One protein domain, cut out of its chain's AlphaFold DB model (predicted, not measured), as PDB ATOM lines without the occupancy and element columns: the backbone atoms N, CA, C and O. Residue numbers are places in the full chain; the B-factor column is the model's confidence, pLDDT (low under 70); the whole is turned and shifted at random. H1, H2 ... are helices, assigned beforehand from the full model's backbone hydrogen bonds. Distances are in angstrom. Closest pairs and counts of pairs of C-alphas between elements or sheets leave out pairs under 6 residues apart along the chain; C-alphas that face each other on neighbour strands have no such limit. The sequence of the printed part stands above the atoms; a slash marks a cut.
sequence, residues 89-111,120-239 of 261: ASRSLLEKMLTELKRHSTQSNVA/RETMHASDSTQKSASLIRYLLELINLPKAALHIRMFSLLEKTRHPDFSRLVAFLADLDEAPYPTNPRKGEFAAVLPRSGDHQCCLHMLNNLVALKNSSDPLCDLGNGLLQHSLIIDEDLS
ATOM      1  N   ALA A  89      -2.161 -24.103 -12.217       95.19
ATOM      2  CA  ALA A  89      -2.284 -22.689 -12.563       95.19
ATOM      3  C   ALA A  89      -3.753 -22.236 -12.597       95.19
ATOM      4  O   ALA A  89      -4.087 -21.183 -12.058       95.19
ATOM      5  N   SER A  90      -4.637 -23.052 -13.182       96.81
ATOM      6  CA  SER A  90      -6.073 -22.758 -13.236       96.81
ATOM      7  C   SER A  90      -6.714 -22.780 -11.849       96.81
ATOM      8  O   SER A  90      -7.481 -21.877 -11.530       96.81
ATOM      9  N   ARG A  91      -6.366 -23.760 -11.000       97.06
ATOM     10  CA  ARG A  91      -6.841 -23.811  -9.605       97.06
ATOM     11  C   ARG A  91      -6.439 -22.565  -8.834       97.06
ATOM     12  O   ARG A  91      -7.302 -21.898  -8.279       97.06
ATOM     13  N   SER A  92      -5.152 -22.218  -8.869       97.19
ATOM     14  CA  SER A  92      -4.631 -21.059  -8.143       97.19
ATOM     15  C   SER A  92      -5.309 -19.755  -8.578       97.19
ATOM     16  O   SER A  92      -5.655 -18.930  -7.733       97.19
ATOM     17  N   LEU A  93      -5.558 -19.582  -9.883       96.88
ATOM     18  CA  LEU A  93      -6.285 -18.424 -10.404       96.88
ATOM     19  C   LEU A  93      -7.725 -18.363  -9.873       96.88
ATOM     20  O   LEU A  93      -8.138 -17.326  -9.358       96.88
ATOM     21  N   LEU A  94      -8.473 -19.466  -9.967       97.75
ATOM     22  CA  LEU A  94      -9.862 -19.534  -9.506       97.75
ATOM     23  C   LEU A  94      -9.971 -19.318  -7.989       97.75
ATOM     24  O   LEU A  94     -10.822 -18.556  -7.535       97.75
ATOM     25  N   GLU A  95      -9.083 -19.924  -7.198       97.50
ATOM     26  CA  GLU A  95      -9.013 -19.731  -5.744       97.50
ATOM     27  C   GLU A  95      -8.719 -18.276  -5.372       97.50
ATOM     28  O   GLU A  95      -9.359 -17.718  -4.473       97.50
ATOM     29  N   LYS A  96      -7.781 -17.640  -6.083       96.69
ATOM     30  CA  LYS A  96      -7.458 -16.226  -5.889       96.69
ATOM     31  C   LYS A  96      -8.669 -15.343  -6.192       96.69
ATOM     32  O   LYS A  96      -9.038 -14.532  -5.346       96.69
ATOM     33  N   MET A  97      -9.324 -15.544  -7.337       95.62
ATOM     34  CA  MET A  97     -10.514 -14.774  -7.713       95.62
ATOM     35  C   MET A  97     -11.657 -14.963  -6.710       95.62
ATOM     36  O   MET A  97     -12.275 -13.991  -6.280       95.62
ATOM     37  N   LEU A  98     -11.908 -16.196  -6.260       94.88
ATOM     38  CA  LEU A  98     -12.931 -16.470  -5.249       94.88
ATOM     39  C   LEU A  98     -12.623 -15.773  -3.915       94.88
ATOM     40  O   LEU A  98     -13.530 -15.299  -3.229       94.88
ATOM     41  N   THR A  99     -11.345 -15.704  -3.541       94.31
ATOM     42  CA  THR A  99     -10.889 -15.007  -2.330       94.31
ATOM     43  C   THR A  99     -11.072 -13.495  -2.456       94.31
ATOM     44  O   THR A  99     -11.544 -12.852  -1.518       94.31
ATOM     45  N   GLU A 100     -10.758 -12.925  -3.621       92.50
ATOM     46  CA  GLU A 100     -10.966 -11.506  -3.913       92.50
ATOM     47  C   GLU A 100     -12.453 -11.134  -3.856       92.50
ATOM     48  O   GLU A 100     -12.805 -10.182  -3.157       92.50
ATOM     49  N   LEU A 101     -13.339 -11.924  -4.474       90.56
ATOM     50  CA  LEU A 101     -14.790 -11.697  -4.419       90.56
ATOM     51  C   LEU A 101     -15.332 -11.731  -2.983       90.56
ATOM     52  O   LEU A 101     -16.077 -10.838  -2.578       90.56
ATOM     53  N   LYS A 102     -14.903 -12.708  -2.171       87.31
ATOM     54  CA  LYS A 102     -15.275 -12.777  -0.746       87.31
ATOM     55  C   LYS A 102     -14.805 -11.547   0.028       87.31
ATOM     56  O   LYS A 102     -15.540 -11.021   0.857       87.31
ATOM     57  N   ARG A 103     -13.586 -11.070  -0.242       84.81
ATOM     58  CA  ARG A 103     -13.030  -9.874   0.404       84.81
ATOM     59  C   ARG A 103     -13.838  -8.621   0.059       84.81
ATOM     60  O   ARG A 103     -14.107  -7.822   0.953       84.81
ATOM     61  N   HIS A 104     -14.220  -8.457  -1.207       78.12
ATOM     62  CA  HIS A 104     -15.026  -7.324  -1.666       78.12
ATOM     63  C   HIS A 104     -16.445  -7.350  -1.087       78.12
ATOM     64  O   HIS A 104     -16.905  -6.320  -0.598       78.12
ATOM     65  N   SER A 105     -17.086  -8.521  -1.030       74.75
ATOM     66  CA  SER A 105     -18.395  -8.685  -0.382       74.75
ATOM     67  C   SER A 105     -18.358  -8.284   1.102       74.75
ATOM     68  O   SER A 105     -19.176  -7.481   1.549       74.75
ATOM     69  N   THR A 106     -17.355  -8.743   1.859       68.69
ATOM     70  CA  THR A 106     -17.210  -8.379   3.279       68.69
ATOM     71  C   THR A 106     -16.968  -6.880   3.481       68.69
ATOM     72  O   THR A 106     -17.458  -6.313   4.452       68.69
ATOM     73  N   GLN A 107     -16.231  -6.219   2.582       63.41
ATOM     74  CA  GLN A 107     -15.993  -4.773   2.662       63.41
ATOM     75  C   GLN A 107     -17.235  -3.942   2.305       63.41
ATOM     76  O   GLN A 107     -17.473  -2.934   2.967       63.41
ATOM     77  N   SER A 108     -18.035  -4.375   1.323       61.50
ATOM     78  CA  SER A 108     -19.298  -3.709   0.954       61.50
ATOM     79  C   SER A 108     -20.293  -3.730   2.114       61.50
ATOM     80  O   SER A 108     -20.786  -2.683   2.520       61.50
ATOM     81  N   ASN A 109     -20.461  -4.887   2.764       59.84
ATOM     82  CA  ASN A 109     -21.360  -5.041   3.914       59.84
ATOM     83  C   ASN A 109     -20.998  -4.120   5.100       59.84
ATOM     84  O   ASN A 109     -21.872  -3.703   5.858       59.84
ATOM     85  N   VAL A 110     -19.711  -3.795   5.284       60.28
ATOM     86  CA  VAL A 110     -19.247  -2.863   6.333       60.28
ATOM     87  C   VAL A 110     -19.509  -1.402   5.948       60.28
ATOM     88  O   VAL A 110     -19.769  -0.576   6.822       60.28
ATOM     89  N   ALA A 111     -19.455  -1.069   4.656       57.12
ATOM     90  CA  ALA A 111     -19.721   0.277   4.152       57.12
ATOM     91  C   ALA A 111     -21.229   0.590   4.065       57.12
ATOM     92  O   ALA A 111     -21.636   1.705   4.386       57.12
ATOM     93  N   ARG A 120     -30.599   0.179  -5.009       58.97
ATOM     94  CA  ARG A 120     -30.770  -0.546  -6.288       58.97
ATOM     95  C   ARG A 120     -29.445  -0.913  -6.946       58.97
ATOM     96  O   ARG A 120     -29.320  -2.028  -7.449       58.97
ATOM     97  N   GLU A 121     -28.476  -0.002  -6.937       59.12
ATOM     98  CA  GLU A 121     -27.142  -0.267  -7.482       59.12
ATOM     99  C   GLU A 121     -26.391  -1.269  -6.597       59.12
ATOM    100  O   GLU A 121     -25.770  -2.199  -7.112       59.12
ATOM    101  N   THR A 122     -26.561  -1.182  -5.272       60.53
ATOM    102  CA  THR A 122     -26.005  -2.165  -4.328       60.53
ATOM    103  C   THR A 122     -26.626  -3.553  -4.490       60.53
ATOM    104  O   THR A 122     -25.903  -4.549  -4.480       60.53
ATOM    105  N   MET A 123     -27.940  -3.653  -4.729       61.94
ATOM    106  CA  MET A 123     -28.592  -4.943  -5.000       61.94
ATOM    107  C   MET A 123     -28.095  -5.592  -6.299       61.94
ATOM    108  O   MET A 123     -27.835  -6.795  -6.308       61.94
ATOM    109  N   HIS A 124     -27.918  -4.818  -7.374       67.00
ATOM    110  CA  HIS A 124     -27.391  -5.339  -8.641       67.00
ATOM    111  C   HIS A 124     -25.922  -5.777  -8.517       67.00
ATOM    112  O   HIS A 124     -25.547  -6.855  -8.980       67.00
ATOM    113  N   ALA A 125     -25.086  -4.978  -7.847       69.38
ATOM    114  CA  ALA A 125     -23.685  -5.319  -7.604       69.38
ATOM    115  C   ALA A 125     -23.535  -6.583  -6.732       69.38
ATOM    116  O   ALA A 125     -22.650  -7.410  -6.970       69.38
ATOM    117  N   SER A 126     -24.424  -6.757  -5.749       76.06
ATOM    118  CA  SER A 126     -24.480  -7.946  -4.892       76.06
ATOM    119  C   SER A 126     -24.865  -9.208  -5.679       76.06
ATOM    120  O   SER A 126     -24.200 -10.239  -5.546       76.06
ATOM    121  N   ASP A 127     -25.857  -9.115  -6.572       85.50
ATOM    122  CA  ASP A 127     -26.280 -10.229  -7.432       85.50
ATOM    123  C   ASP A 127     -25.184 -10.649  -8.431       85.50
ATOM    124  O   ASP A 127     -24.839 -11.829  -8.523       85.50
ATOM    125  N   SER A 128     -24.547  -9.687  -9.109       88.94
ATOM    126  CA  SER A 128     -23.433  -9.963 -10.035       88.94
ATOM    127  C   SER A 128     -22.221 -10.590  -9.326       88.94
ATOM    128  O   SER A 128     -21.621 -11.564  -9.803       88.94
ATOM    129  N   THR A 129     -21.898 -10.114  -8.118       91.50
ATOM    130  CA  THR A 129     -20.831 -10.696  -7.286       91.50
ATOM    131  C   THR A 129     -21.147 -12.146  -6.917       91.50
ATOM    132  O   THR A 129     -20.271 -13.014  -6.998       91.50
ATOM    133  N   GLN A 130     -22.398 -12.431  -6.547       92.31
ATOM    134  CA  GLN A 130     -22.841 -13.779  -6.206       92.31
ATOM    135  C   GLN A 130     -22.782 -14.717  -7.419       92.31
ATOM    136  O   GLN A 130     -22.225 -15.811  -7.311       92.31
ATOM    137  N   LYS A 131     -23.279 -14.277  -8.581       95.69
ATOM    138  CA  LYS A 131     -23.203 -15.009  -9.856       95.69
ATOM    139  C   LYS A 131     -21.757 -15.340 -10.237       95.69
ATOM    140  O   LYS A 131     -21.435 -16.496 -10.517       95.69
ATOM    141  N   SER A 132     -20.862 -14.355 -10.154       96.88
ATOM    142  CA  SER A 132     -19.423 -14.540 -10.389       96.88
ATOM    143  C   SER A 132     -18.822 -15.591  -9.451       96.88
ATOM    144  O   SER A 132     -18.094 -16.487  -9.884       96.88
ATOM    145  N   ALA A 133     -19.155 -15.522  -8.157       96.50
ATOM    146  CA  ALA A 133     -18.676 -16.476  -7.163       96.50
ATOM    147  C   ALA A 133     -19.207 -17.896  -7.413       96.50
ATOM    148  O   ALA A 133     -18.462 -18.859  -7.217       96.50
ATOM    149  N   SER A 134     -20.460 -18.033  -7.855       97.19
ATOM    150  CA  SER A 134     -21.067 -19.312  -8.230       97.19
ATOM    151  C   SER A 134     -20.374 -19.951  -9.432       97.19
ATOM    152  O   SER A 134     -19.984 -21.115  -9.344       97.19
ATOM    153  N   LEU A 135     -20.114 -19.195 -10.505       98.19
ATOM    154  CA  LEU A 135     -19.365 -19.698 -11.663       98.19
ATOM    155  C   LEU A 135     -17.959 -20.168 -11.267       98.19
ATOM    156  O   LEU A 135     -17.535 -21.263 -11.635       98.19
ATOM    157  N   ILE A 136     -17.230 -19.365 -10.489       98.19
ATOM    158  CA  ILE A 136     -15.868 -19.721 -10.069       98.19
ATOM    159  C   ILE A 136     -15.873 -20.968  -9.182       98.19
ATOM    160  O   ILE A 136     -15.018 -21.837  -9.357       98.19
ATOM    161  N   ARG A 137     -16.827 -21.083  -8.249       98.06
ATOM    162  CA  ARG A 137     -16.947 -22.255  -7.372       98.06
ATOM    163  C   ARG A 137     -17.258 -23.512  -8.172       98.06
ATOM    164  O   ARG A 137     -16.585 -24.518  -7.970       98.06
ATOM    165  N   TYR A 138     -18.181 -23.412  -9.127       98.12
ATOM    166  CA  TYR A 138     -18.513 -24.494 -10.045       98.12
ATOM    167  C   TYR A 138     -17.292 -24.975 -10.837       98.12
ATOM    168  O   TYR A 138     -16.968 -26.162 -10.840       98.12
ATOM    169  N   LEU A 139     -16.563 -24.050 -11.469       98.19
ATOM    170  CA  LEU A 139     -15.358 -24.382 -12.233       98.19
ATOM    171  C   LEU A 139     -14.283 -25.019 -11.347       98.19
ATOM    172  O   LEU A 139     -13.632 -25.972 -11.770       98.19
ATOM    173  N   LEU A 140     -14.104 -24.509 -10.124       97.69
ATOM    174  CA  LEU A 140     -13.129 -25.029  -9.172       97.69
ATOM    175  C   LEU A 140     -13.491 -26.443  -8.696       97.69
ATOM    176  O   LEU A 140     -12.611 -27.300  -8.646       97.69
ATOM    177  N   GLU A 141     -14.762 -26.707  -8.382       95.69
ATOM    178  CA  GLU A 141     -15.243 -28.059  -8.071       95.69
ATOM    179  C   GLU A 141     -14.966 -29.011  -9.234       95.69
ATOM    180  O   GLU A 141     -14.340 -30.055  -9.040       95.69
ATOM    181  N   LEU A 142     -15.338 -28.612 -10.452       95.56
ATOM    182  CA  LEU A 142     -15.198 -29.435 -11.648       95.56
ATOM    183  C   LEU A 142     -13.742 -29.829 -11.933       95.56
ATOM    184  O   LEU A 142     -13.456 -31.008 -12.140       95.56
ATOM    185  N   ILE A 143     -12.796 -28.882 -11.916       95.69
ATOM    186  CA  ILE A 143     -11.374 -29.184 -12.194       95.69
ATOM    187  C   ILE A 143     -10.675 -29.946 -11.058       95.69
ATOM    188  O   ILE A 143      -9.560 -30.448 -11.241       95.69
ATOM    189  N   ASN A 144     -11.296 -30.004  -9.879       93.88
ATOM    190  CA  ASN A 144     -10.809 -30.773  -8.739       93.88
ATOM    191  C   ASN A 144     -11.328 -32.213  -8.735       93.88
ATOM    192  O   ASN A 144     -10.773 -33.044  -8.013       93.88
ATOM    193  N   LEU A 145     -12.317 -32.549  -9.566       91.12
ATOM    194  CA  LEU A 145     -12.725 -33.934  -9.765       91.12
ATOM    195  C   LEU A 145     -11.585 -34.712 -10.448       91.12
ATOM    196  O   LEU A 145     -11.223 -34.390 -11.584       91.12
ATOM    197  N   PRO A 146     -11.044 -35.784  -9.829       84.56
ATOM    198  CA  PRO A 146      -9.924 -36.536 -10.404       84.56
ATOM    199  C   PRO A 146     -10.204 -37.049 -11.821       84.56
ATOM    200  O   PRO A 146      -9.333 -37.030 -12.687       84.56
ATOM    201  N   LYS A 147     -11.453 -37.451 -12.079       85.94
ATOM    202  CA  LYS A 147     -11.898 -37.963 -13.381       85.94
ATOM    203  C   LYS A 147     -12.046 -36.874 -14.444       85.94
ATOM    204  O   LYS A 147     -11.902 -37.173 -15.625       85.94
ATOM    205  N   ALA A 148     -12.276 -35.619 -14.054       90.50
ATOM    206  CA  ALA A 148     -12.392 -34.520 -15.008       90.50
ATOM    207  C   ALA A 148     -11.068 -34.278 -15.743       90.50
ATOM    208  O   ALA A 148     -11.075 -33.958 -16.929       90.50
ATOM    209  N   ALA A 149      -9.926 -34.515 -15.085       90.44
ATOM    210  CA  ALA A 149      -8.601 -34.436 -15.710       90.44
ATOM    211  C   ALA A 149      -8.444 -35.369 -16.928       90.44
ATOM    212  O   ALA A 149      -7.607 -35.128 -17.796       90.44
ATOM    213  N   LEU A 150      -9.266 -36.419 -16.996       89.56
ATOM    214  CA  LEU A 150      -9.279 -37.434 -18.046       89.56
ATOM    215  C   LEU A 150     -10.387 -37.212 -19.087       89.56
ATOM    216  O   LEU A 150     -10.685 -38.095 -19.894       89.56
ATOM    217  N   HIS A 151     -11.003 -36.031 -19.079       92.06
ATOM    218  CA  HIS A 151     -12.041 -35.661 -20.024       92.06
ATOM    219  C   HIS A 151     -11.461 -35.000 -21.279       92.06
ATOM    220  O   HIS A 151     -10.611 -34.113 -21.192       92.06
ATOM    221  N   ILE A 152     -11.968 -35.359 -22.464       90.06
ATOM    222  CA  ILE A 152     -11.464 -34.853 -23.759       90.06
ATOM    223  C   ILE A 152     -11.507 -33.316 -23.863       90.06
ATOM    224  O   ILE A 152     -10.662 -32.698 -24.504       90.06
ATOM    225  N   ARG A 153     -12.484 -32.687 -23.203       93.50
ATOM    226  CA  ARG A 153     -12.671 -31.225 -23.168       93.50
ATOM    227  C   ARG A 153     -11.862 -30.506 -22.089       93.50
ATOM    228  O   ARG A 153     -11.861 -29.278 -22.084       93.50
ATOM    229  N   MET A 154     -11.182 -31.226 -21.193       94.88
ATOM    230  CA  MET A 154     -10.509 -30.609 -20.046       94.88
ATOM    231  C   MET A 154      -9.449 -29.598 -20.481       94.88
ATOM    232  O   MET A 154      -9.438 -28.478 -19.987       94.88
ATOM    233  N   PHE A 155      -8.604 -29.936 -21.457       94.44
ATOM    234  CA  PHE A 155      -7.592 -28.994 -21.939       94.44
ATOM    235  C   PHE A 155      -8.220 -27.686 -22.446       94.44
ATOM    236  O   PHE A 155      -7.841 -26.603 -22.010       94.44
ATOM    237  N   SER A 156      -9.259 -27.783 -23.280       94.81
ATOM    238  CA  SER A 156      -9.976 -26.621 -23.813       94.81
ATOM    239  C   SER A 156     -10.741 -25.818 -22.761       94.81
ATOM    240  O   SER A 156     -11.047 -24.651 -23.017       94.81
ATOM    241  N   LEU A 157     -11.091 -26.422 -21.621       97.25
ATOM    242  CA  LEU A 157     -11.615 -25.717 -20.452       97.25
ATOM    243  C   LEU A 157     -10.491 -24.927 -19.766       97.25
ATOM    244  O   LEU A 157     -10.632 -23.725 -19.556       97.25
ATOM    245  N   LEU A 158      -9.352 -25.575 -19.502       97.25
ATOM    246  CA  LEU A 158      -8.188 -24.964 -18.848       97.25
ATOM    247  C   LEU A 158      -7.545 -23.843 -19.680       97.25
ATOM    248  O   LEU A 158      -6.920 -22.931 -19.142       97.25
ATOM    249  N   GLU A 159      -7.650 -23.887 -21.005       95.88
ATOM    250  CA  GLU A 159      -7.245 -22.765 -21.859       95.88
ATOM    251  C   GLU A 159      -8.138 -21.539 -21.664       95.88
ATOM    252  O   GLU A 159      -7.641 -20.417 -21.650       95.88
ATOM    253  N   LYS A 160      -9.444 -21.741 -21.459       96.12
ATOM    254  CA  LYS A 160     -10.404 -20.642 -21.282       96.12
ATOM    255  C   LYS A 160     -10.309 -20.023 -19.900       96.12
ATOM    256  O   LYS A 160     -10.347 -18.804 -19.792       96.12
ATOM    257  N   THR A 161     -10.118 -20.838 -18.862       96.19
ATOM    258  CA  THR A 161      -9.891 -20.335 -17.497       96.19
ATOM    259  C   THR A 161      -8.615 -19.508 -17.394       96.19
ATOM    260  O   THR A 161      -8.553 -18.570 -16.613       96.19
ATOM    261  N   ARG A 162      -7.594 -19.827 -18.194       95.25
ATOM    262  CA  ARG A 162      -6.315 -19.100 -18.225       95.25
ATOM    263  C   ARG A 162      -6.254 -18.022 -19.307       95.25
ATOM    264  O   ARG A 162      -5.183 -17.458 -19.533       95.25
ATOM    265  N   HIS A 163      -7.360 -17.750 -19.996       96.56
ATOM    266  CA  HIS A 163      -7.399 -16.695 -20.999       96.56
ATOM    267  C   HIS A 163      -7.143 -15.330 -20.331       96.56
ATOM    268  O   HIS A 163      -7.662 -15.100 -19.237       96.56
ATOM    269  N   PRO A 164      -6.389 -14.398 -20.950       96.25
ATOM    270  CA  PRO A 164      -6.113 -13.086 -20.354       96.25
ATOM    271  C   PRO A 164      -7.376 -12.317 -19.944       96.25
ATOM    272  O   PRO A 164      -7.411 -11.687 -18.890       96.25
ATOM    273  N   ASP A 165      -8.440 -12.439 -20.739       96.12
ATOM    274  CA  ASP A 165      -9.735 -11.807 -20.468       96.12
ATOM    275  C   ASP A 165     -10.646 -12.606 -19.525       96.12
ATOM    276  O   ASP A 165     -11.807 -12.246 -19.366       96.12
ATOM    277  N   PHE A 166     -10.176 -13.683 -18.884       97.00
ATOM    278  CA  PHE A 166     -11.038 -14.546 -18.067       97.00
ATOM    279  C   PHE A 166     -11.745 -13.790 -16.930       97.00
ATOM    280  O   PHE A 166     -12.931 -13.993 -16.698       97.00
ATOM    281  N   SER A 167     -11.057 -12.861 -16.259       95.81
ATOM    282  CA  SER A 167     -11.685 -12.042 -15.211       95.81
ATOM    283  C   SER A 167     -12.807 -11.158 -15.768       95.81
ATOM    284  O   SER A 167     -13.916 -11.129 -15.233       95.81
ATOM    285  N   ARG A 168     -12.552 -10.505 -16.910       96.44
ATOM    286  CA  ARG A 168     -13.549  -9.693 -17.618       96.44
ATOM    287  C   ARG A 168     -14.717 -10.545 -18.111       96.44
ATOM    288  O   ARG A 168     -15.854 -10.096 -18.052       96.44
ATOM    289  N   LEU A 169     -14.442 -11.765 -18.564       97.44
ATOM    290  CA  LEU A 169     -15.450 -12.725 -18.991       97.44
ATOM    291  C   LEU A 169     -16.390 -13.111 -17.845       97.44
ATOM    292  O   LEU A 169     -17.595 -13.157 -18.054       97.44
ATOM    293  N   VAL A 170     -15.856 -13.392 -16.653       97.50
ATOM    294  CA  VAL A 170     -16.679 -13.755 -15.489       97.50
ATOM    295  C   VAL A 170     -17.643 -12.622 -15.136       97.50
ATOM    296  O   VAL A 170     -18.833 -12.882 -14.982       97.50
ATOM    297  N   ALA A 171     -17.150 -11.380 -15.080       95.44
ATOM    298  CA  ALA A 171     -17.995 -10.210 -14.839       95.44
ATOM    299  C   ALA A 171     -19.049 -10.038 -15.944       95.44
ATOM    300  O   ALA A 171     -20.236  -9.932 -15.657       95.44
ATOM    301  N   PHE A 172     -18.631 -10.129 -17.210       96.12
ATOM    302  CA  PHE A 172     -19.533 -10.060 -18.359       96.12
ATOM    303  C   PHE A 172     -20.673 -11.084 -18.276       96.12
ATOM    304  O   PHE A 172     -21.823 -10.719 -18.483       96.12
ATOM    305  N   LEU A 173     -20.373 -12.348 -17.954       96.81
ATOM    306  CA  LEU A 173     -21.383 -13.403 -17.817       96.81
ATOM    307  C   LEU A 173     -22.332 -13.163 -16.635       96.81
ATOM    308  O   LEU A 173     -23.509 -13.506 -16.721       96.81
ATOM    309  N   ALA A 174     -21.826 -12.601 -15.536       95.69
ATOM    310  CA  ALA A 174     -22.620 -12.290 -14.353       95.69
ATOM    311  C   ALA A 174     -23.575 -11.104 -14.565       95.69
ATOM    312  O   ALA A 174     -24.669 -11.101 -13.998       95.69
ATOM    313  N   ASP A 175     -23.180 -10.153 -15.412       94.38
ATOM    314  CA  ASP A 175     -23.940  -8.941 -15.731       94.38
ATOM    315  C   ASP A 175     -24.944  -9.128 -16.882       94.38
ATOM    316  O   ASP A 175     -25.618  -8.176 -17.270       94.38
ATOM    317  N   LEU A 176     -25.057 -10.333 -17.454       93.19
ATOM    318  CA  LEU A 176     -26.042 -10.589 -18.503       93.19
ATOM    319  C   LEU A 176     -27.472 -10.470 -17.974       93.19
ATOM    320  O   LEU A 176     -27.818 -11.053 -16.942       93.19
ATOM    321  N   ASP A 177     -28.312  -9.794 -18.758       91.75
ATOM    322  CA  ASP A 177     -29.751  -9.723 -18.522       91.75
ATOM    323  C   ASP A 177     -30.369 -11.126 -18.481       91.75
ATOM    324  O   ASP A 177     -30.041 -12.004 -19.287       91.75
ATOM    325  N   GLU A 178     -31.305 -11.326 -17.552       91.94
ATOM    326  CA  GLU A 178     -31.996 -12.603 -17.411       91.94
ATOM    327  C   GLU A 178     -32.892 -12.860 -18.626       91.94
ATOM    328  O   GLU A 178     -33.862 -12.141 -18.890       91.94
ATOM    329  N   ALA A 179     -32.575 -13.915 -19.368       92.19
ATOM    330  CA  ALA A 179     -33.359 -14.352 -20.502       92.19
ATOM    331  C   ALA A 179     -34.467 -15.314 -20.050       92.19
ATOM    332  O   ALA A 179     -34.271 -16.127 -19.141       92.19
ATOM    333  N   PRO A 180     -35.638 -15.292 -20.707       90.75
ATOM    334  CA  PRO A 180     -36.697 -16.241 -20.402       90.75
ATOM    335  C   PRO A 180     -36.215 -17.674 -20.654       90.75
ATOM    336  O   PRO A 180     -35.674 -17.983 -21.719       90.75
ATOM    337  N   TYR A 181     -36.446 -18.558 -19.685       88.00
ATOM    338  CA  TYR A 181     -36.152 -19.978 -19.841       88.00
ATOM    339  C   TYR A 181     -37.127 -20.644 -20.825       88.00
ATOM    340  O   TYR A 181     -38.326 -20.338 -20.807       88.00
ATOM    341  N   PRO A 182     -36.662 -21.585 -21.667       87.75
ATOM    342  CA  PRO A 182     -37.542 -22.335 -22.553       87.75
ATOM    343  C   PRO A 182     -38.596 -23.124 -21.763       87.75
ATOM    344  O   PRO A 182     -38.269 -23.853 -20.832       87.75
ATOM    345  N   THR A 183     -39.865 -23.026 -22.159       86.12
ATOM    346  CA  THR A 183     -40.983 -23.718 -21.486       86.12
ATOM    347  C   THR A 183     -41.065 -25.211 -21.795       86.12
ATOM    348  O   THR A 183     -41.617 -25.958 -20.999       86.12
ATOM    349  N   ASN A 184     -40.530 -25.655 -22.936       87.06
ATOM    350  CA  ASN A 184     -40.491 -27.061 -23.348       87.06
ATOM    351  C   ASN A 184     -39.145 -27.366 -24.030       87.06
ATOM    352  O   ASN A 184     -39.103 -27.523 -25.255       87.06
ATOM    353  N   PRO A 185     -38.037 -27.378 -23.270       89.12
ATOM    354  CA  PRO A 185     -36.718 -27.634 -23.833       89.12
ATOM    355  C   PRO A 185     -36.646 -29.062 -24.384       89.12
ATOM    356  O   PRO A 185     -37.231 -29.996 -23.825       89.12
ATOM    357  N   ARG A 186     -35.953 -29.252 -25.510       87.88
ATOM    358  CA  ARG A 186     -35.830 -30.586 -26.111       87.88
ATOM    359  C   ARG A 186     -34.851 -31.427 -25.304       87.88
ATOM    360  O   ARG A 186     -33.854 -30.933 -24.785       87.88
ATOM    361  N   LYS A 187     -35.097 -32.737 -25.255       86.12
ATOM    362  CA  LYS A 187     -34.147 -33.679 -24.653       86.12
ATOM    363  C   LYS A 187     -32.790 -33.566 -25.361       86.12
ATOM    364  O   LYS A 187     -32.734 -33.679 -26.583       86.12
ATOM    365  N   GLY A 188     -31.728 -33.380 -24.579       83.62
ATOM    366  CA  GLY A 188     -30.361 -33.172 -25.069       83.62
ATOM    367  C   GLY A 188     -29.941 -31.703 -25.198       83.62
ATOM    368  O   GLY A 188     -28.791 -31.439 -25.524       83.62
ATOM    369  N   GLU A 189     -30.835 -30.742 -24.945       88.75
ATOM    370  CA  GLU A 189     -30.465 -29.329 -24.808       88.75
ATOM    371  C   GLU A 189     -30.060 -29.017 -23.360       88.75
ATOM    372  O   GLU A 189     -30.653 -29.554 -22.425       88.75
ATOM    373  N   PHE A 190     -29.129 -28.076 -23.156       91.19
ATOM    374  CA  PHE A 190     -28.745 -27.626 -21.807       91.19
ATOM    375  C   PHE A 190     -29.933 -27.097 -20.997       91.19
ATOM    376  O   PHE A 190     -29.995 -27.295 -19.789       91.19
ATOM    377  N   ALA A 191     -30.918 -26.481 -21.653       90.31
ATOM    378  CA  ALA A 191     -32.134 -26.012 -20.991       90.31
ATOM    379  C   ALA A 191     -33.003 -27.152 -20.418       90.31
ATOM    380  O   ALA A 191     -33.842 -26.896 -19.561       90.31
ATOM    381  N   ALA A 192     -32.815 -28.397 -20.876       90.50
ATOM    382  CA  ALA A 192     -33.490 -29.580 -20.338       90.50
ATOM    383  C   ALA A 192     -32.708 -30.256 -19.196       90.50
ATOM    384  O   ALA A 192     -33.211 -31.212 -18.602       90.50
ATOM    385  N   VAL A 193     -31.485 -29.801 -18.900       91.06
ATOM    386  CA  VAL A 193     -30.650 -30.364 -17.832       91.06
ATOM    387  C   VAL A 193     -31.198 -29.928 -16.477       91.06
ATOM    388  O   VAL A 193     -31.408 -28.743 -16.222       91.06
ATOM    389  N   LEU A 194     -31.416 -30.895 -15.582       89.69
ATOM    390  CA  LEU A 194     -31.815 -30.606 -14.208       89.69
ATOM    391  C   LEU A 194     -30.594 -30.154 -13.394       89.69
ATOM    392  O   LEU A 194     -29.579 -30.862 -13.374       89.69
ATOM    393  N   PRO A 195     -30.668 -29.007 -12.696       92.31
ATOM    394  CA  PRO A 195     -29.560 -28.536 -11.886       92.31
ATOM    395  C   PRO A 195     -29.303 -29.480 -10.709       92.31
ATOM    396  O   PRO A 195     -30.225 -29.970 -10.058       92.31
ATOM    397  N   ARG A 196     -28.020 -29.707 -10.418       91.25
ATOM    398  CA  ARG A 196     -27.557 -30.554  -9.297       91.25
ATOM    399  C   ARG A 196     -27.201 -29.748  -8.048       91.25
ATOM    400  O   ARG A 196     -27.183 -30.284  -6.947       91.25
ATOM    401  N   SER A 197     -26.900 -28.467  -8.230       93.69
ATOM    402  CA  SER A 197     -26.544 -27.516  -7.182       93.69
ATOM    403  C   SER A 197     -26.950 -26.108  -7.616       93.69
ATOM    404  O   SER A 197     -27.235 -25.878  -8.794       93.69
ATOM    405  N   GLY A 198     -26.951 -25.158  -6.677       94.19
ATOM    406  CA  GLY A 198     -27.206 -23.749  -6.994       94.19
ATOM    407  C   GLY A 198     -26.161 -23.155  -7.945       94.19
ATOM    408  O   GLY A 198     -26.505 -22.379  -8.831       94.19
ATOM    409  N   ASP A 199     -24.900 -23.578  -7.835       96.38
ATOM    410  CA  ASP A 199     -23.831 -23.104  -8.718       96.38
ATOM    411  C   ASP A 199     -23.955 -23.688 -10.132       96.38
ATOM    412  O   ASP A 199     -23.789 -22.966 -11.117       96.38
ATOM    413  N   HIS A 200     -24.334 -24.967 -10.245       96.00
ATOM    414  CA  HIS A 200     -24.650 -25.588 -11.532       96.00
ATOM    415  C   HIS A 200     -25.860 -24.901 -12.185       96.00
ATOM    416  O   HIS A 200     -25.810 -24.569 -13.369       96.00
ATOM    417  N   GLN A 201     -26.914 -24.613 -11.411       95.69
ATOM    418  CA  GLN A 201     -28.055 -23.839 -11.898       95.69
ATOM    419  C   GLN A 201     -27.608 -22.475 -12.429       95.69
ATOM    420  O   GLN A 201     -27.933 -22.130 -13.559       95.69
ATOM    421  N   CYS A 202     -26.813 -21.729 -11.662       96.25
ATOM    422  CA  CYS A 202     -26.300 -20.428 -12.079       96.25
ATOM    423  C   CYS A 202     -25.562 -20.503 -13.430       96.25
ATOM    424  O   CYS A 202     -25.816 -19.688 -14.313       96.25
ATOM    425  N   CYS A 203     -24.735 -21.531 -13.643       97.38
ATOM    426  CA  CYS A 203     -24.035 -21.735 -14.914       97.38
ATOM    427  C   CYS A 203     -24.984 -22.050 -16.084       97.38
ATOM    428  O   CYS A 203     -24.775 -21.551 -17.190       97.38
ATOM    429  N   LEU A 204     -26.037 -22.844 -15.855       96.56
ATOM    430  CA  LEU A 204     -27.076 -23.094 -16.861       96.56
ATOM    431  C   LEU A 204     -27.814 -21.797 -17.230       96.56
ATOM    432  O   LEU A 204     -28.042 -21.547 -18.414       96.56
ATOM    433  N   HIS A 205     -28.130 -20.957 -16.237       95.75
ATOM    434  CA  HIS A 205     -28.784 -19.663 -16.452       95.75
ATOM    435  C   HIS A 205     -27.880 -18.717 -17.248       95.75
ATOM    436  O   HIS A 205     -28.312 -18.158 -18.254       95.75
ATOM    437  N   MET A 206     -26.597 -18.615 -16.883       96.75
ATOM    438  CA  MET A 206     -25.616 -17.831 -17.644       96.75
ATOM    439  C   MET A 206     -25.524 -18.285 -19.103       96.75
ATOM    440  O   MET A 206     -25.456 -17.447 -19.998       96.75
ATOM    441  N   LEU A 207     -25.551 -19.598 -19.365       96.56
ATOM    442  CA  LEU A 207     -25.523 -20.113 -20.734       96.56
ATOM    443  C   LEU A 207     -26.800 -19.741 -21.498       96.56
ATOM    444  O   LEU A 207     -26.715 -19.334 -22.655       96.56
ATOM    445  N   ASN A 208     -27.970 -19.841 -20.862       95.25
ATOM    446  CA  ASN A 208     -29.238 -19.415 -21.453       95.25
ATOM    447  C   ASN A 208     -29.223 -17.919 -21.811       95.25
ATOM    448  O   ASN A 208     -29.544 -17.553 -22.944       95.25
ATOM    449  N   ASN A 209     -28.783 -17.072 -20.878       94.81
ATOM    450  CA  ASN A 209     -28.682 -15.625 -21.069       94.81
ATOM    451  C   ASN A 209     -27.711 -15.294 -22.207       94.81
ATOM    452  O   ASN A 209     -28.015 -14.481 -23.079       94.81
ATOM    453  N   LEU A 210     -26.580 -16.000 -22.271       94.75
ATOM    454  CA  LEU A 210     -25.590 -15.817 -23.322       94.75
ATOM    455  C   LEU A 210     -26.118 -16.200 -24.710       94.75
ATOM    456  O   LEU A 210     -25.922 -15.463 -25.675       94.75
ATOM    457  N   VAL A 211     -26.818 -17.332 -24.819       91.62
ATOM    458  CA  VAL A 211     -27.425 -17.793 -26.081       91.62
ATOM    459  C   VAL A 211     -28.532 -16.841 -26.554       91.62
ATOM    460  O   VAL A 211     -28.784 -16.730 -27.759       91.62
ATOM    461  N   ALA A 212     -29.177 -16.115 -25.638       91.12
ATOM    462  CA  ALA A 212     -30.194 -15.123 -25.970       91.12
ATOM    463  C   ALA A 212     -29.626 -13.842 -26.617       91.12
ATOM    464  O   ALA A 212     -30.377 -13.135 -27.298       91.12
ATOM    465  N   LEU A 213     -28.317 -13.574 -26.493       89.50
ATOM    466  CA  LEU A 213     -27.612 -12.464 -27.153       89.50
ATOM    467  C   LEU A 213     -27.436 -12.733 -28.659       89.50
ATOM    468  O   LEU A 213     -26.332 -12.934 -29.170       89.50
ATOM    469  N   LYS A 214     -28.541 -12.778 -29.405       74.06
ATOM    470  CA  LYS A 214     -28.520 -13.003 -30.857       74.06
ATOM    471  C   LYS A 214     -27.608 -11.980 -31.549       74.06
ATOM    472  O   LYS A 214     -27.794 -10.780 -31.382       74.06
ATOM    473  N   ASN A 215     -26.694 -12.460 -32.397       69.75
ATOM    474  CA  ASN A 215     -25.798 -11.651 -33.240       69.75
ATOM    475  C   ASN A 215     -24.831 -10.717 -32.485       69.75
ATOM    476  O   ASN A 215     -24.405  -9.709 -33.050       69.75
ATOM    477  N   SER A 216     -24.466 -11.029 -31.237       78.00
ATOM    478  CA  SER A 216     -23.381 -10.301 -30.574       78.00
ATOM    479  C   SER A 216     -22.058 -10.525 -31.311       78.00
ATOM    480  O   SER A 216     -21.687 -11.660 -31.602       78.00
ATOM    481  N   SER A 217     -21.341  -9.440 -31.606       82.62
ATOM    482  CA  SER A 217     -19.971  -9.484 -32.125       82.62
ATOM    483  C   SER A 217     -18.920  -9.405 -31.012       82.62
ATOM    484  O   SER A 217     -17.744  -9.210 -31.313       82.62
ATOM    485  N   ASP A 218     -19.331  -9.466 -29.740       87.19
ATOM    486  CA  ASP A 218     -18.405  -9.411 -28.610       87.19
ATOM    487  C   ASP A 218     -17.585 -10.715 -28.541       87.19
ATOM    488  O   ASP A 218     -18.172 -11.791 -28.389       87.19
ATOM    489  N   PRO A 219     -16.241 -10.658 -28.611       88.12
ATOM    490  CA  PRO A 219     -15.383 -11.837 -28.464       88.12
ATOM    491  C   PRO A 219     -15.600 -12.614 -27.154       88.12
ATOM    492  O   PRO A 219     -15.323 -13.814 -27.089       88.12
ATOM    493  N   LEU A 220     -16.107 -11.956 -26.106       93.50
ATOM    494  CA  LEU A 220     -16.455 -12.599 -24.839       93.50
ATOM    495  C   LEU A 220     -17.641 -13.556 -24.980       93.50
ATOM    496  O   LEU A 220     -17.738 -14.498 -24.193       93.50
ATOM    497  N   CYS A 221     -18.502 -13.379 -25.988       93.38
ATOM    498  CA  CYS A 221     -19.604 -14.301 -26.229       93.38
ATOM    499  C   CYS A 221     -19.106 -15.687 -26.633       93.38
ATOM    500  O   CYS A 221     -19.500 -16.683 -26.028       93.38
ATOM    501  N   ASP A 222     -18.187 -15.760 -27.595       92.12
ATOM    502  CA  ASP A 222     -17.625 -17.036 -28.042       92.12
ATOM    503  C   ASP A 222     -16.803 -17.703 -26.935       92.12
ATOM    504  O   ASP A 222     -16.907 -18.914 -26.701       92.12
ATOM    505  N   LEU A 223     -16.012 -16.904 -26.211       95.31
ATOM    506  CA  LEU A 223     -15.205 -17.394 -25.100       95.31
ATOM    507  C   LEU A 223     -16.084 -17.929 -23.960       95.31
ATOM    508  O   LEU A 223     -15.834 -19.031 -23.465       95.31
ATOM    509  N   GLY A 224     -17.125 -17.185 -23.579       96.56
ATOM    510  CA  GLY A 224     -18.089 -17.565 -22.548       96.56
ATOM    511  C   GLY A 224     -18.890 -18.800 -22.919       96.56
ATOM    512  O   GLY A 224     -19.018 -19.715 -22.107       96.56
ATOM    513  N   ASN A 225     -19.337 -18.884 -24.172       95.25
ATOM    514  CA  ASN A 225     -20.072 -20.038 -24.665       95.25
ATOM    515  C   ASN A 225     -19.186 -21.283 -24.619       95.25
ATOM    516  O   ASN A 225     -19.577 -22.316 -24.083       95.25
ATOM    517  N   GLY A 226     -17.945 -21.171 -25.096       95.44
ATOM    518  CA  GLY A 226     -16.989 -22.263 -25.008       95.44
ATOM    519  C   GLY A 226     -16.630 -22.646 -23.567       95.44
ATOM    520  O   GLY A 226     -16.338 -23.812 -23.321       95.44
ATOM    521  N   LEU A 227     -16.605 -21.700 -22.625       98.19
ATOM    522  CA  LEU A 227     -16.300 -21.970 -21.216       98.19
ATOM    523  C   LEU A 227     -17.432 -22.781 -20.583       98.19
ATOM    524  O   LEU A 227     -17.178 -23.863 -20.057       98.19
ATOM    525  N   LEU A 228     -18.660 -22.267 -20.687       97.88
ATOM    526  CA  LEU A 228     -19.859 -22.851 -20.090       97.88
ATOM    527  C   LEU A 228     -20.219 -24.190 -20.736       97.88
ATOM    528  O   LEU A 228     -20.477 -25.158 -20.031       97.88
ATOM    529  N   GLN A 229     -20.183 -24.295 -22.068       96.50
ATOM    530  CA  GLN A 229     -20.488 -25.567 -22.727       96.50
ATOM    531  C   GLN A 229     -19.467 -26.648 -22.370       96.50
ATOM    532  O   GLN A 229     -19.854 -27.775 -22.081       96.50
ATOM    533  N   HIS A 230     -18.164 -26.337 -22.368       97.00
ATOM    534  CA  HIS A 230     -17.167 -27.340 -21.997       97.00
ATOM    535  C   HIS A 230     -17.318 -27.784 -20.545       97.00
ATOM    536  O   HIS A 230     -17.219 -28.981 -20.293       97.00
ATOM    537  N   SER A 231     -17.550 -26.860 -19.608       97.12
ATOM    538  CA  SER A 231     -17.704 -27.218 -18.199       97.12
ATOM    539  C   SER A 231     -18.957 -28.064 -17.958       97.12
ATOM    540  O   SER A 231     -18.855 -29.126 -17.347       97.12
ATOM    541  N   LEU A 232     -20.100 -27.667 -18.524       96.44
ATOM    542  CA  LEU A 232     -21.369 -28.385 -18.384       96.44
ATOM    543  C   LEU A 232     -21.333 -29.774 -19.036       96.44
ATOM    544  O   LEU A 232     -21.834 -30.722 -18.440       96.44
ATOM    545  N   ILE A 233     -20.700 -29.922 -20.209       94.81
ATOM    546  CA  ILE A 233     -20.522 -31.234 -20.861       94.81
ATOM    547  C   ILE A 233     -19.661 -32.153 -19.999       94.81
ATOM    548  O   ILE A 233     -20.028 -33.303 -19.798       94.81
ATOM    549  N   ILE A 234     -18.532 -31.654 -19.472       94.06
ATOM    550  CA  ILE A 234     -17.672 -32.460 -18.592       94.06
ATOM    551  C   ILE A 234     -18.484 -32.957 -17.395       94.06
ATOM    552  O   ILE A 234     -18.426 -34.131 -17.054       94.06
ATOM    553  N   ASP A 235     -19.224 -32.068 -16.745       92.94
ATOM    554  CA  ASP A 235     -19.994 -32.396 -15.549       92.94
ATOM    555  C   ASP A 235     -21.158 -33.362 -15.850       92.94
ATOM    556  O   ASP A 235     -21.400 -34.309 -15.104       92.94
ATOM    557  N   GLU A 236     -21.845 -33.189 -16.982       90.75
ATOM    558  CA  GLU A 236     -22.853 -34.133 -17.467       90.75
ATOM    559  C   GLU A 236     -22.252 -35.525 -17.726       90.75
ATOM    560  O   GLU A 236     -22.718 -36.498 -17.127       90.75
ATOM    561  N   ASP A 237     -21.174 -35.619 -18.507       89.00
ATOM    562  CA  ASP A 237     -20.495 -36.880 -18.837       89.00
ATOM    563  C   ASP A 237     -19.957 -37.599 -17.584       89.00
ATOM    564  O   ASP A 237     -19.970 -38.830 -17.500       89.00
ATOM    565  N   LEU A 238     -19.520 -36.841 -16.571       86.94
ATOM    566  CA  LEU A 238     -19.088 -37.374 -15.276       86.94
ATOM    567  C   LEU A 238     -20.241 -37.765 -14.346       86.94
ATOM    568  O   LEU A 238     -20.007 -38.470 -13.365       86.94
ATOM    569  N   SER A 239     -21.464 -37.311 -14.609       80.06
ATOM    570  CA  SER A 239     -22.645 -37.661 -13.812       80.06
ATOM    571  C   SER A 239     -23.338 -38.939 -14.296       80.06
ATOM    572  O   SER A 239     -24.091 -39.558 -13.545       80.06
TER     573      SER A 239
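Overview. This is residues 89 to 111 and 120 to 239 of the 261 residues of an uncharacterized protein of Legionella moravica (UniProt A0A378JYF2). Look for a compact block of crossed helices: H2 has H1 side by side with it, while H5 and H6 make a hairpin on another side of H2, H4 packs crosswise on H2 and H6, and short H3 packs on H6. A long link swings round H5. The printed part has 143 residues, six named helices in order H1 to H6 and no named strand, class all helix; the radius of gyration of the C-alphas is 15.1 A and the spans are 46 by 36 by 30 A.

Arrangement. Start at H2, residues 120 to 144, a hub. H1, residues 89 to 111, touches it at a shallow tilt of 25 degrees, opposite ways; C-alphas 94 and 136 are closest, 6.0 A. H5, residues 198 to 212, touches H2 with residues 198 to 203 alone, C-alphas 199 and 134 closest at 4.7 A, only just about perpendicular at 71 degrees. H6, residues 219 to 239, forms a hairpin with H5, at a steep tilt of 42 degrees, C-alphas 207 and 228 closest at 6.3 A. H4, residues 166 to 174, touches H2, C-alphas 174 and 128 closest at 5.0 A. H3, residues 154 to 161, touches H6, C-alphas 157 and 230 closest at 6.0 A. H1 is apart from H5 and H6. Every O i to N i+4 pair is within hydrogen-bond range in H1, H2, H4, H5 and H6, and 3 of 4 in H3.

Along the chain. Find C-alpha 89 at (-2.284, -22.689, -12.563), where H1 begins its 33.3 A. H2 is 36.3 A long, H5 21.1 A; H6 runs 30.6 A to C-alpha 239 at (-22.645, -37.661, -13.812).

Size, cuts and confidence. Residues 112 to 119 are cut out, C-alphas 111 and 120 standing 15.2 A apart. The H4 to H5 link is long, 23 residues. Confidence is under 70 at residues 106 to 111, 120 to 125 and 215.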